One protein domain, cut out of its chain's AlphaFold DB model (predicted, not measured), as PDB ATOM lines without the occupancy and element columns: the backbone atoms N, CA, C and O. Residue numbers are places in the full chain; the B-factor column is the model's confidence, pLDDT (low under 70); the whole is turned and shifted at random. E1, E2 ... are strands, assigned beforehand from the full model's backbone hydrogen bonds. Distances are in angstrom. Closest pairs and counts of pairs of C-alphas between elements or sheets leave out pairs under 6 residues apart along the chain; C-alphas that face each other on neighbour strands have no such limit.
ATOM      1  N   ILE A   5      97.340 144.822 158.865       94.62
ATOM      2  CA  ILE A   5      98.553 144.131 159.306       94.62
ATOM      3  C   ILE A   5      98.337 143.572 160.719       94.62
ATOM      4  O   ILE A   5      97.861 144.293 161.603       94.62
ATOM      5  N   LYS A   6      98.709 142.308 160.947       94.25
ATOM      6  CA  LYS A   6      98.581 141.637 162.249       94.25
ATOM      7  C   LYS A   6      99.878 140.978 162.696       94.25
ATOM      8  O   LYS A   6     100.692 140.548 161.881       94.25
ATOM      9  N   VAL A   7     100.030 140.825 164.009       94.69
ATOM     10  CA  VAL A   7     101.045 139.939 164.585       94.69
ATOM     11  C   VAL A   7     100.790 138.498 164.118       94.69
ATOM     12  O   VAL A   7      99.654 138.027 164.092       94.69
ATOM     13  N   GLY A   8     101.858 137.808 163.726       93.31
ATOM     14  CA  GLY A   8     101.852 136.482 163.106       93.31
ATOM     15  C   GLY A   8     102.058 136.512 161.588       93.31
ATOM     16  O   GLY A   8     102.704 135.600 161.061       93.31
ATOM     17  N   ASP A   9     101.589 137.565 160.910       93.94
ATOM     18  CA  ASP A   9     101.693 137.718 159.455       93.94
ATOM     19  C   ASP A   9     103.148 137.890 158.998       93.94
ATOM     20  O   ASP A   9     103.978 138.531 159.650       93.94
ATOM     21  N   TYR A  10     103.460 137.396 157.804       96.75
ATOM     22  CA  TYR A  10     104.586 137.909 157.038       96.75
ATOM     23  C   TYR A  10     104.214 139.235 156.366       96.75
ATOM     24  O   TYR A  10     103.092 139.439 155.900       96.75
ATOM     25  N   VAL A  11     105.174 140.149 156.288       96.94
ATOM     26  CA  VAL A  11     105.030 141.472 155.677       96.94
ATOM     27  C   VAL A  11     106.229 141.764 154.779       96.94
ATOM     28  O   VAL A  11     107.342 141.302 155.038       96.94
ATOM     29  N   VAL A  12     106.021 142.541 153.715       97.12
ATOM     30  CA  VAL A  12     107.111 143.038 152.866       97.12
ATOM     31  C   VAL A  12     107.333 144.512 153.176       97.12
ATOM     32  O   VAL A  12     106.562 145.366 152.744       97.12
ATOM     33  N   VAL A  13     108.407 144.817 153.902       96.56
ATOM     34  CA  VAL A  13     108.824 146.201 154.157       96.56
ATOM     35  C   VAL A  13     109.614 146.701 152.952       96.56
ATOM     36  O   VAL A  13     110.624 146.106 152.558       96.56
ATOM     37  N   LYS A  14     109.148 147.790 152.343       94.75
ATOM     38  CA  LYS A  14     109.723 148.389 151.137       94.75
ATOM     39  C   LYS A  14     110.254 149.789 151.438       94.75
ATOM     40  O   LYS A  14     109.515 150.659 151.883       94.75
ATOM     41  N   ARG A  15     111.521 150.029 151.097       92.50
ATOM     42  CA  ARG A  15     112.167 151.350 151.101       92.50
ATOM     43  C   ARG A  15     112.679 151.628 149.689       92.50
ATOM     44  O   ARG A  15     113.690 151.067 149.263       92.50
ATOM     45  N   GLN A  16     111.954 152.456 148.936       88.50
ATOM     46  CA  GLN A  16     112.173 152.679 147.497       88.50
ATOM     47  C   GLN A  16     112.172 151.359 146.684       88.50
ATOM     48  O   GLN A  16     111.140 150.703 146.560       88.50
ATOM     49  N   LYS A  17     113.334 150.978 146.122       87.75
ATOM     50  CA  LYS A  17     113.590 149.733 145.378       87.75
ATOM     51  C   LYS A  17     114.082 148.582 146.267       87.75
ATOM     52  O   LYS A  17     114.154 147.456 145.784       87.75
ATOM     53  N   TYR A  18     114.457 148.847 147.521       90.56
ATOM     54  CA  TYR A  18     114.811 147.794 148.468       90.56
ATOM     55  C   TYR A  18     113.536 147.222 149.087       90.56
ATOM     56  O   TYR A  18     112.653 147.967 149.512       90.56
ATOM     57  N   THR A  19     113.443 145.901 149.134       93.81
ATOM     58  CA  THR A  19     112.299 145.160 149.669       93.81
ATOM     59  C   THR A  19     112.826 144.039 150.543       93.81
ATOM     60  O   THR A  19     113.728 143.316 150.119       93.81
ATOM     61  N   LYS A  20     112.249 143.869 151.731       95.19
ATOM     62  CA  LYS A  20     112.587 142.782 152.647       95.19
ATOM     63  C   LYS A  20     111.323 142.110 153.160       95.19
ATOM     64  O   LYS A  20     110.419 142.773 153.657       95.19
ATOM     65  N   LEU A  21     111.297 140.789 153.045       96.19
ATOM     66  CA  LEU A  21     110.297 139.938 153.672       96.19
ATOM     67  C   LEU A  21     110.663 139.734 155.151       96.19
ATOM     68  O   LEU A  21     111.807 139.399 155.459       96.19
ATOM     69  N   GLN A  22     109.700 139.922 156.048       96.19
ATOM     70  CA  GLN A  22     109.840 139.718 157.491       96.19
ATOM     71  C   GLN A  22     108.606 138.985 158.030       96.19
ATOM     72  O   GLN A  22     107.498 139.286 157.602       96.19
ATOM     73  N   LYS A  23     108.773 138.092 159.014       95.94
ATOM     74  CA  LYS A  23     107.657 137.645 159.865       95.94
ATOM     75  C   LYS A  23     107.453 138.627 161.019       95.94
ATOM     76  O   LYS A  23     108.403 138.868 161.767       95.94
ATOM     77  N   PHE A  24     106.253 139.182 161.168       95.88
ATOM     78  CA  PHE A  24     105.873 140.058 162.278       95.88
ATOM     79  C   PHE A  24     105.533 139.206 163.510       95.88
ATOM     80  O   PHE A  24     104.373 138.991 163.838       95.88
ATOM     81  N   THR A  25     106.548 138.622 164.146       94.56
ATOM     82  CA  THR A  25     106.377 137.588 165.182       94.56
ATOM     83  C   THR A  25     105.687 138.101 166.449       94.56
ATOM     84  O   THR A  25     104.935 137.361 167.076       94.56
ATOM     85  N   ASN A  26     105.961 139.345 166.836       94.38
ATOM     86  CA  ASN A  26     105.436 140.018 168.024       94.38
ATOM     87  C   ASN A  26     105.496 141.545 167.837       94.38
ATOM     88  O   ASN A  26     106.162 142.033 166.924       94.38
ATOM     89  N   VAL A  27     104.848 142.296 168.729       91.19
ATOM     90  CA  VAL A  27     104.790 143.772 168.697       91.19
ATOM     91  C   VAL A  27     106.186 144.423 168.678       91.19
ATOM     92  O   VAL A  27     106.380 145.456 168.041       91.19
ATOM     93  N   ASP A  28     107.184 143.780 169.291       90.94
ATOM     94  CA  ASP A  28     108.576 144.254 169.367       90.94
ATOM     95  C   ASP A  28     109.476 143.764 168.215       90.94
ATOM     96  O   ASP A  28     110.703 143.834 168.294       90.94
ATOM     97  N   THR A  29     108.903 143.240 167.126       94.88
ATOM     98  CA  THR A  29     109.692 142.743 165.990       94.88
ATOM     99  C   THR A  29     110.457 143.877 165.300       94.88
ATOM    100  O   THR A  29     109.863 144.846 164.824       94.88
ATOM    101  N   VAL A  30     111.778 143.701 165.167       94.94
ATOM    102  CA  VAL A  30     112.687 144.664 164.524       94.94
ATOM    103  C   VAL A  30     113.131 144.191 163.136       94.94
ATOM    104  O   VAL A  30     113.825 143.180 162.985       94.94
ATOM    105  N   VAL A  31     112.811 144.970 162.103       95.06
ATOM    106  CA  VAL A  31     113.283 144.761 160.728       95.06
ATOM    107  C   VAL A  31     114.613 145.461 160.502       95.06
ATOM    108  O   VAL A  31     114.740 146.662 160.692       95.06
ATOM    109  N   HIS A  32     115.594 144.717 159.998       93.38
ATOM    110  CA  HIS A  32     116.868 145.281 159.552       93.38
ATOM    111  C   HIS A  32     116.812 145.602 158.049       93.38
ATOM    112  O   HIS A  32     116.825 144.667 157.241       93.38
ATOM    113  N   LEU A  33     116.774 146.882 157.662       90.31
ATOM    114  CA  LEU A  33     116.928 147.335 156.271       90.31
ATOM    115  C   LEU A  33     118.356 147.856 156.055       90.31
ATOM    116  O   LEU A  33     118.669 149.024 156.289       90.31
ATOM    117  N   GLY A  34     119.251 146.971 155.613       86.44
ATOM    118  CA  GLY A  34     120.679 147.279 155.536       86.44
ATOM    119  C   GLY A  34     121.271 147.465 156.935       86.44
ATOM    120  O   GLY A  34     121.336 146.506 157.698       86.44
ATOM    121  N   LYS A  35     121.706 148.689 157.259       86.19
ATOM    122  CA  LYS A  35     122.257 149.049 158.582       86.19
ATOM    123  C   LYS A  35     121.214 149.611 159.554       86.19
ATOM    124  O   LYS A  35     121.541 149.805 160.719       86.19
ATOM    125  N   ASP A  36     120.008 149.905 159.077       90.88
ATOM    126  CA  ASP A  36     118.979 150.595 159.851       90.88
ATOM    127  C   ASP A  36     117.990 149.566 160.431       90.88
ATOM    128  O   ASP A  36     117.618 148.602 159.754       90.88
ATOM    129  N   GLN A  37     117.597 149.751 161.691       93.81
ATOM    130  CA  GLN A  37     116.705 148.881 162.460       93.81
ATOM    131  C   GLN A  37     115.352 149.568 162.640       93.81
ATOM    132  O   GLN A  37     115.310 150.734 163.006       93.81
ATOM    133  N   ILE A  38     114.252 148.864 162.382       95.19
ATOM    134  CA  ILE A  38     112.901 149.437 162.342       95.19
ATOM    135  C   ILE A  38     111.966 148.608 163.220       95.19
ATOM    136  O   ILE A  38     111.748 147.431 162.930       95.19
ATOM    137  N   GLU A  39     111.404 149.208 164.265       95.06
ATOM    138  CA  GLU A  39     110.394 148.583 165.129       95.06
ATOM    139  C   GLU A  39     109.026 148.558 164.428       95.06
ATOM    140  O   GLU A  39     108.501 149.600 164.039       95.06
ATOM    141  N   LEU A  40     108.418 147.375 164.289       94.94
ATOM    142  CA  LEU A  40     107.118 147.218 163.617       94.94
ATOM    143  C   LEU A  40     105.897 147.519 164.505       94.94
ATOM    144  O   LEU A  40     104.772 147.413 164.026       94.94
ATOM    145  N   ARG A  41     106.089 147.929 165.766       94.56
ATOM    146  CA  ARG A  41     105.019 148.183 166.750       94.56
ATOM    147  C   ARG A  41     103.840 148.985 166.182       94.56
ATOM    148  O   ARG A  41     102.709 148.515 166.215       94.56
ATOM    149  N   HIS A  42     104.096 150.163 165.611       93.38
ATOM    150  CA  HIS A  42     103.037 151.046 165.094       93.38
ATOM    151  C   HIS A  42     102.474 150.628 163.722       93.38
ATOM    152  O   HIS A  42     101.560 151.275 163.214       93.38
ATOM    153  N   ALA A  43     102.984 149.546 163.124       93.44
ATOM    154  CA  ALA A  43     102.379 148.934 161.944       93.44
ATOM    155  C   ALA A  43     101.184 148.034 162.292       93.44
ATOM    156  O   ALA A  43     100.379 147.726 161.413       93.44
ATOM    157  N   GLU A  44     101.054 147.589 163.546       95.00
ATOM    158  CA  GLU A  44      99.942 146.738 163.962       95.00
ATOM    159  C   GLU A  44      98.593 147.448 163.770       95.00
ATOM    160  O   GLU A  44      98.441 148.631 164.069       95.00
ATOM    161  N   ASN A  45      97.593 146.723 163.261       93.69
ATOM    162  CA  ASN A  45      96.241 147.222 162.993       93.69
ATOM    163  C   ASN A  45      96.141 148.370 161.967       93.69
ATOM    164  O   ASN A  45      95.028 148.852 161.709       93.69
ATOM    165  N   GLN A  46      97.247 148.757 161.326       94.31
ATOM    166  CA  GLN A  46      97.249 149.645 160.166       94.31
ATOM    167  C   GLN A  46      96.891 148.875 158.886       94.31
ATOM    168  O   GLN A  46      97.139 147.667 158.808       94.31
ATOM    169  N   PRO A  47      96.296 149.530 157.872       94.50
ATOM    170  CA  PRO A  47      96.113 148.930 156.556       94.50
ATOM    171  C   PRO A  47      97.434 148.469 155.927       94.50
ATOM    172  O   PRO A  47      98.493 149.065 156.137       94.50
ATOM    173  N   TYR A  48      97.374 147.440 155.084       94.12
ATOM    174  CA  TYR A  48      98.449 147.225 154.117       94.12
ATOM    175  C   TYR A  48      98.524 148.402 153.131       94.12
ATOM    176  O   TYR A  48      97.520 149.045 152.841       94.12
ATOM    177  N   HIS A  49      99.723 148.672 152.607       92.75
ATOM    178  CA  HIS A  49     100.073 149.850 151.798       92.75
ATOM    179  C   HIS A  49     100.147 151.190 152.546       92.75
ATOM    180  O   HIS A  49     100.526 152.186 151.927       92.75
ATOM    181  N   THR A  50      99.921 151.224 153.865       92.38
ATOM    182  CA  THR A  50     100.286 152.396 154.670       92.38
ATOM    183  C   THR A  50     101.776 152.703 154.506       92.38
ATOM    184  O   THR A  50     102.641 151.817 154.572       92.38
ATOM    185  N   THR A  51     102.057 153.980 154.255       92.81
ATOM    186  CA  THR A  51     103.406 154.542 154.244       92.81
ATOM    187  C   THR A  51     103.671 155.169 155.604       92.81
ATOM    188  O   THR A  51     102.805 155.828 156.168       92.81
ATOM    189  N   PHE A  52     104.865 154.938 156.132       93.19
ATOM    190  CA  PHE A  52     105.286 155.393 157.449       93.19
ATOM    191  C   PHE A  52     106.554 156.233 157.323       93.19
ATOM    192  O   PHE A  52     107.447 155.864 156.553       93.19
ATOM    193  N   GLN A  53     106.653 157.311 158.095       91.44
ATOM    194  CA  GLN A  53     107.911 158.018 158.320       91.44
ATOM    195  C   GLN A  53     108.748 157.248 159.354       91.44
ATOM    196  O   GLN A  53     108.214 156.630 160.280       91.44
ATOM    197  N   LEU A  54     110.067 157.240 159.168       91.25
ATOM    198  CA  LEU A  54     111.039 156.649 160.084       91.25
ATOM    199  C   LEU A  54     111.485 157.691 161.111       91.25
ATOM    200  O   LEU A  54     112.374 158.493 160.824       91.25
ATOM    201  N   ILE A  55     110.925 157.637 162.316       89.31
ATOM    202  CA  ILE A  55     111.313 158.526 163.416       89.31
ATOM    203  C   ILE A  55     112.487 157.888 164.181       89.31
ATOM    204  O   ILE A  55     112.356 156.753 164.648       89.31
ATOM    205  N   PRO A  56     113.655 158.550 164.312       88.31
ATOM    206  CA  PRO A  56     114.757 158.044 165.127       88.31
ATOM    207  C   PRO A  56     114.331 157.903 166.592       88.31
ATOM    208  O   PRO A  56     113.780 158.831 167.178       88.31
ATOM    209  N   LYS A  57     114.608 156.754 167.208       86.06
ATOM    210  CA  LYS A  57     114.293 156.520 168.620       86.06
ATOM    211  C   LYS A  57     115.383 157.108 169.511       86.06
ATOM    212  O   LYS A  57     116.565 156.809 169.320       86.06
ATOM    213  N   GLU A  58     114.997 157.896 170.511       77.25
ATOM    214  CA  GLU A  58     115.940 158.433 171.495       77.25
ATOM    215  C   GLU A  58     116.660 157.300 172.246       77.25
ATOM    216  O   GLU A  58     116.039 156.395 172.808       77.25
ATOM    217  N   GLY A  59     117.996 157.326 172.238       71.81
ATOM    218  CA  GLY A  59     118.818 156.317 172.903       71.81
ATOM    219  C   GLY A  59     120.218 156.168 172.308       71.81
ATOM    220  O   GLY A  59     120.633 156.896 171.409       71.81
ATOM    221  N   ARG A  60     120.972 155.175 172.803       70.44
ATOM    222  CA  ARG A  60     122.362 154.904 172.370       70.44
ATOM    223  C   ARG A  60     122.503 154.527 170.889       70.44
ATOM    224  O   ARG A  60     123.585 154.686 170.332       70.44
ATOM    225  N   ASN A  61     121.459 153.984 170.262       77.88
ATOM    226  CA  ASN A  61     121.514 153.482 168.890       77.88
ATOM    227  C   ASN A  61     120.805 154.434 167.913       77.88
ATOM    228  O   ASN A  61     119.629 154.253 167.613       77.88
ATOM    229  N   LYS A  62     121.559 155.379 167.334       77.62
ATOM    230  CA  LYS A  62     121.082 156.341 166.313       77.62
ATOM    231  C   LYS A  62     120.583 155.711 164.991       77.62
ATOM    232  O   LYS A  62     120.333 156.428 164.027       77.62
ATOM    233  N   ARG A  63     120.506 154.377 164.888       86.81
ATOM    234  CA  ARG A  63     119.968 153.641 163.725       86.81
ATOM    235  C   ARG A  63     118.707 152.839 164.038       86.81
ATOM    236  O   ARG A  63     118.281 152.059 163.188       86.81
ATOM    237  N   LEU A  64     118.148 152.991 165.236       91.12
ATOM    238  CA  LEU A  64     116.866 152.414 165.612       91.12
ATOM    239  C   LEU A  64     115.757 153.424 165.309       91.12
ATOM    240  O   LEU A  64     115.806 154.557 165.781       91.12
ATOM    241  N   PHE A  65     114.774 153.006 164.522       92.25
ATOM    242  CA  PHE A  65     113.662 153.830 164.069       92.25
ATOM    243  C   PHE A  65     112.336 153.227 164.523       92.25
ATOM    244  O   PHE A  65     112.121 152.015 164.421       92.25
ATOM    245  N   THR A  66     111.435 154.081 164.986       93.69
ATOM    246  CA  THR A  66     110.009 153.787 165.105       93.69
ATOM    247  C   THR A  66     109.292 154.227 163.826       93.69
ATOM    248  O   THR A  66     109.863 154.891 162.958       93.69
ATOM    249  N   LEU A  67     108.042 153.793 163.683       93.75
ATOM    250  CA  LEU A  67     107.182 154.134 162.554       93.75
ATOM    251  C   LEU A  67     106.094 155.108 162.997       93.75
ATOM    252  O   LEU A  67     105.508 154.892 164.057       93.75
ATOM    253  N   ASP A  68     105.790 156.096 162.162       92.00
ATOM    254  CA  ASP A  68     104.617 156.967 162.299       92.00
ATOM    255  C   ASP A  68     103.828 156.975 160.974       92.00
ATOM    256  O   ASP A  68     104.438 157.194 159.921       92.00
ATOM    257  N   PRO A  69     102.529 156.611 160.950       90.81
ATOM    258  CA  PRO A  69     101.756 156.517 159.710       90.81
ATOM    259  C   PRO A  69     101.508 157.894 159.079       90.81
ATOM    260  O   PRO A  69     100.813 158.737 159.640       90.81
ATOM    261  N   VAL A  70     102.004 158.079 157.853       87.56
ATOM    262  CA  VAL A  70     101.826 159.316 157.081       87.56
ATOM    263  C   VAL A  70     100.352 159.468 156.712       87.56
ATOM    264  O   VAL A  70      99.810 158.663 155.950       87.56
ATOM    265  N   GLN A  71      99.701 160.507 157.236       78.38
ATOM    266  CA  GLN A  71      98.273 160.744 157.004       78.38
ATOM    267  C   GLN A  71      97.996 161.376 155.633       78.38
ATOM    268  O   GLN A  71      96.956 161.099 155.035       78.38
ATOM    269  N   THR A  72      98.925 162.189 155.110       66.12
ATOM    270  CA  THR A  72      98.726 162.935 153.857       66.12
ATOM    271  C   THR A  72      99.940 162.833 152.933       66.12
ATOM    272  O   THR A  72     101.050 163.199 153.293       66.12
ATOM    273  N   VAL A  73      99.729 162.404 151.684       61.59
ATOM    274  CA  VAL A  73     100.803 162.235 150.676       61.59
ATOM    275  C   VAL A  73     101.443 163.574 150.244       61.59
ATOM    276  O   VAL A  73     102.534 163.589 149.678       61.59
ATOM    277  N   SER A  74     100.797 164.705 150.548       52.31
ATOM    278  CA  SER A  74     101.214 166.077 150.204       52.31
ATOM    279  C   SER A  74     102.589 166.504 150.744       52.31
ATOM    280  O   SER A  74     103.135 167.510 150.297       52.31
TER     281      SER A  74
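This is residues 5 to 74 of the 309 residues of the protein "tRNA (adenine(58)-N(1))-methyltransferase non-catalytic subunit TRM6" of Aedes albopictus (UniProt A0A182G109). A strongly twisted, curled sheet of four strands, E3, E4, E6 and E5, is faced by the two-strand hairpin E1 and E2, making a small sandwich whose two layers have their strands crossed. The chain passes from the hairpin layer to the larger sheet once, at the link from E2 to E3. The printed part has 70 residues with no named helix and six named strands, E1 to E6 along the chain; the class is all strand, though under half of the residues, 32 of 70, are in named elements. The larger sheet is mixed, in the order E3, E4, E6, E5, and the smaller is antiparallel. The whole is compact, with a radius of gyration of the C-alphas of 11.7 A and spans of 32 by 31 by 23 A.

In the larger sheet, E3 is residues 30 to 33, 9.7 A long, and E4 is residues 36 to 39, 10.3 A. E6 is residues 64 to 69, 16.7 A, and ends at C-alpha 69 at (101.756, 156.517, 159.710). E5 is residues 51 to 56, 16.1 A. In the smaller sheet, E1 is residues 10 to 15, 16.5 A, beginning at C-alpha 10 at (104.586, 137.909, 157.038), and E2 is residues 18 to 23, 16.9 A.

E3 and E5 are the edge strands of the larger sheet. E3 and E4 form an antiparallel hairpin, at 150 degrees, with N 31 and O 38 within hydrogen-bond range at 2.8 A. E4 and E6 are parallel at 53 degrees, with N 39 and O 65 at 2.9 A. E6 and E5 form another antiparallel hairpin, at 143 degrees, with N 66 and O 55 at 2.8 A. The pairing is staggered: E6 pairs with E4 over residues 64 to 65 and with E5 over residues 65 to 69. From edge to edge the strands' lines turn by 97 degrees, and the way across turns by 72 degrees. E1 and E2 form the third hairpin, antiparallel at 157 degrees, with N 13 and O 20 at 2.9 A. The two sheets form a sandwich, two sheets face to face: the facing parts are 10.0 A centre to centre, their best planes are 20 degrees apart, and the strands cross at 71 degrees. The closest C-alphas of E2 and E3 are those of Gln 22 and Val 31, 6.9 A apart. E1 and E3 are near each other, with 5 pairs of C-alphas within 10 A. E1 and E5 are apart.

The two C-alphas farthest apart are those of Arg 60 and Ser 74, at 32.6 A. The printed part has no cut. The link E4 to E5 is long, with 11 residues. The mean pLDDT of the printed part is 90.0, and residues 72 to 74 are under 70.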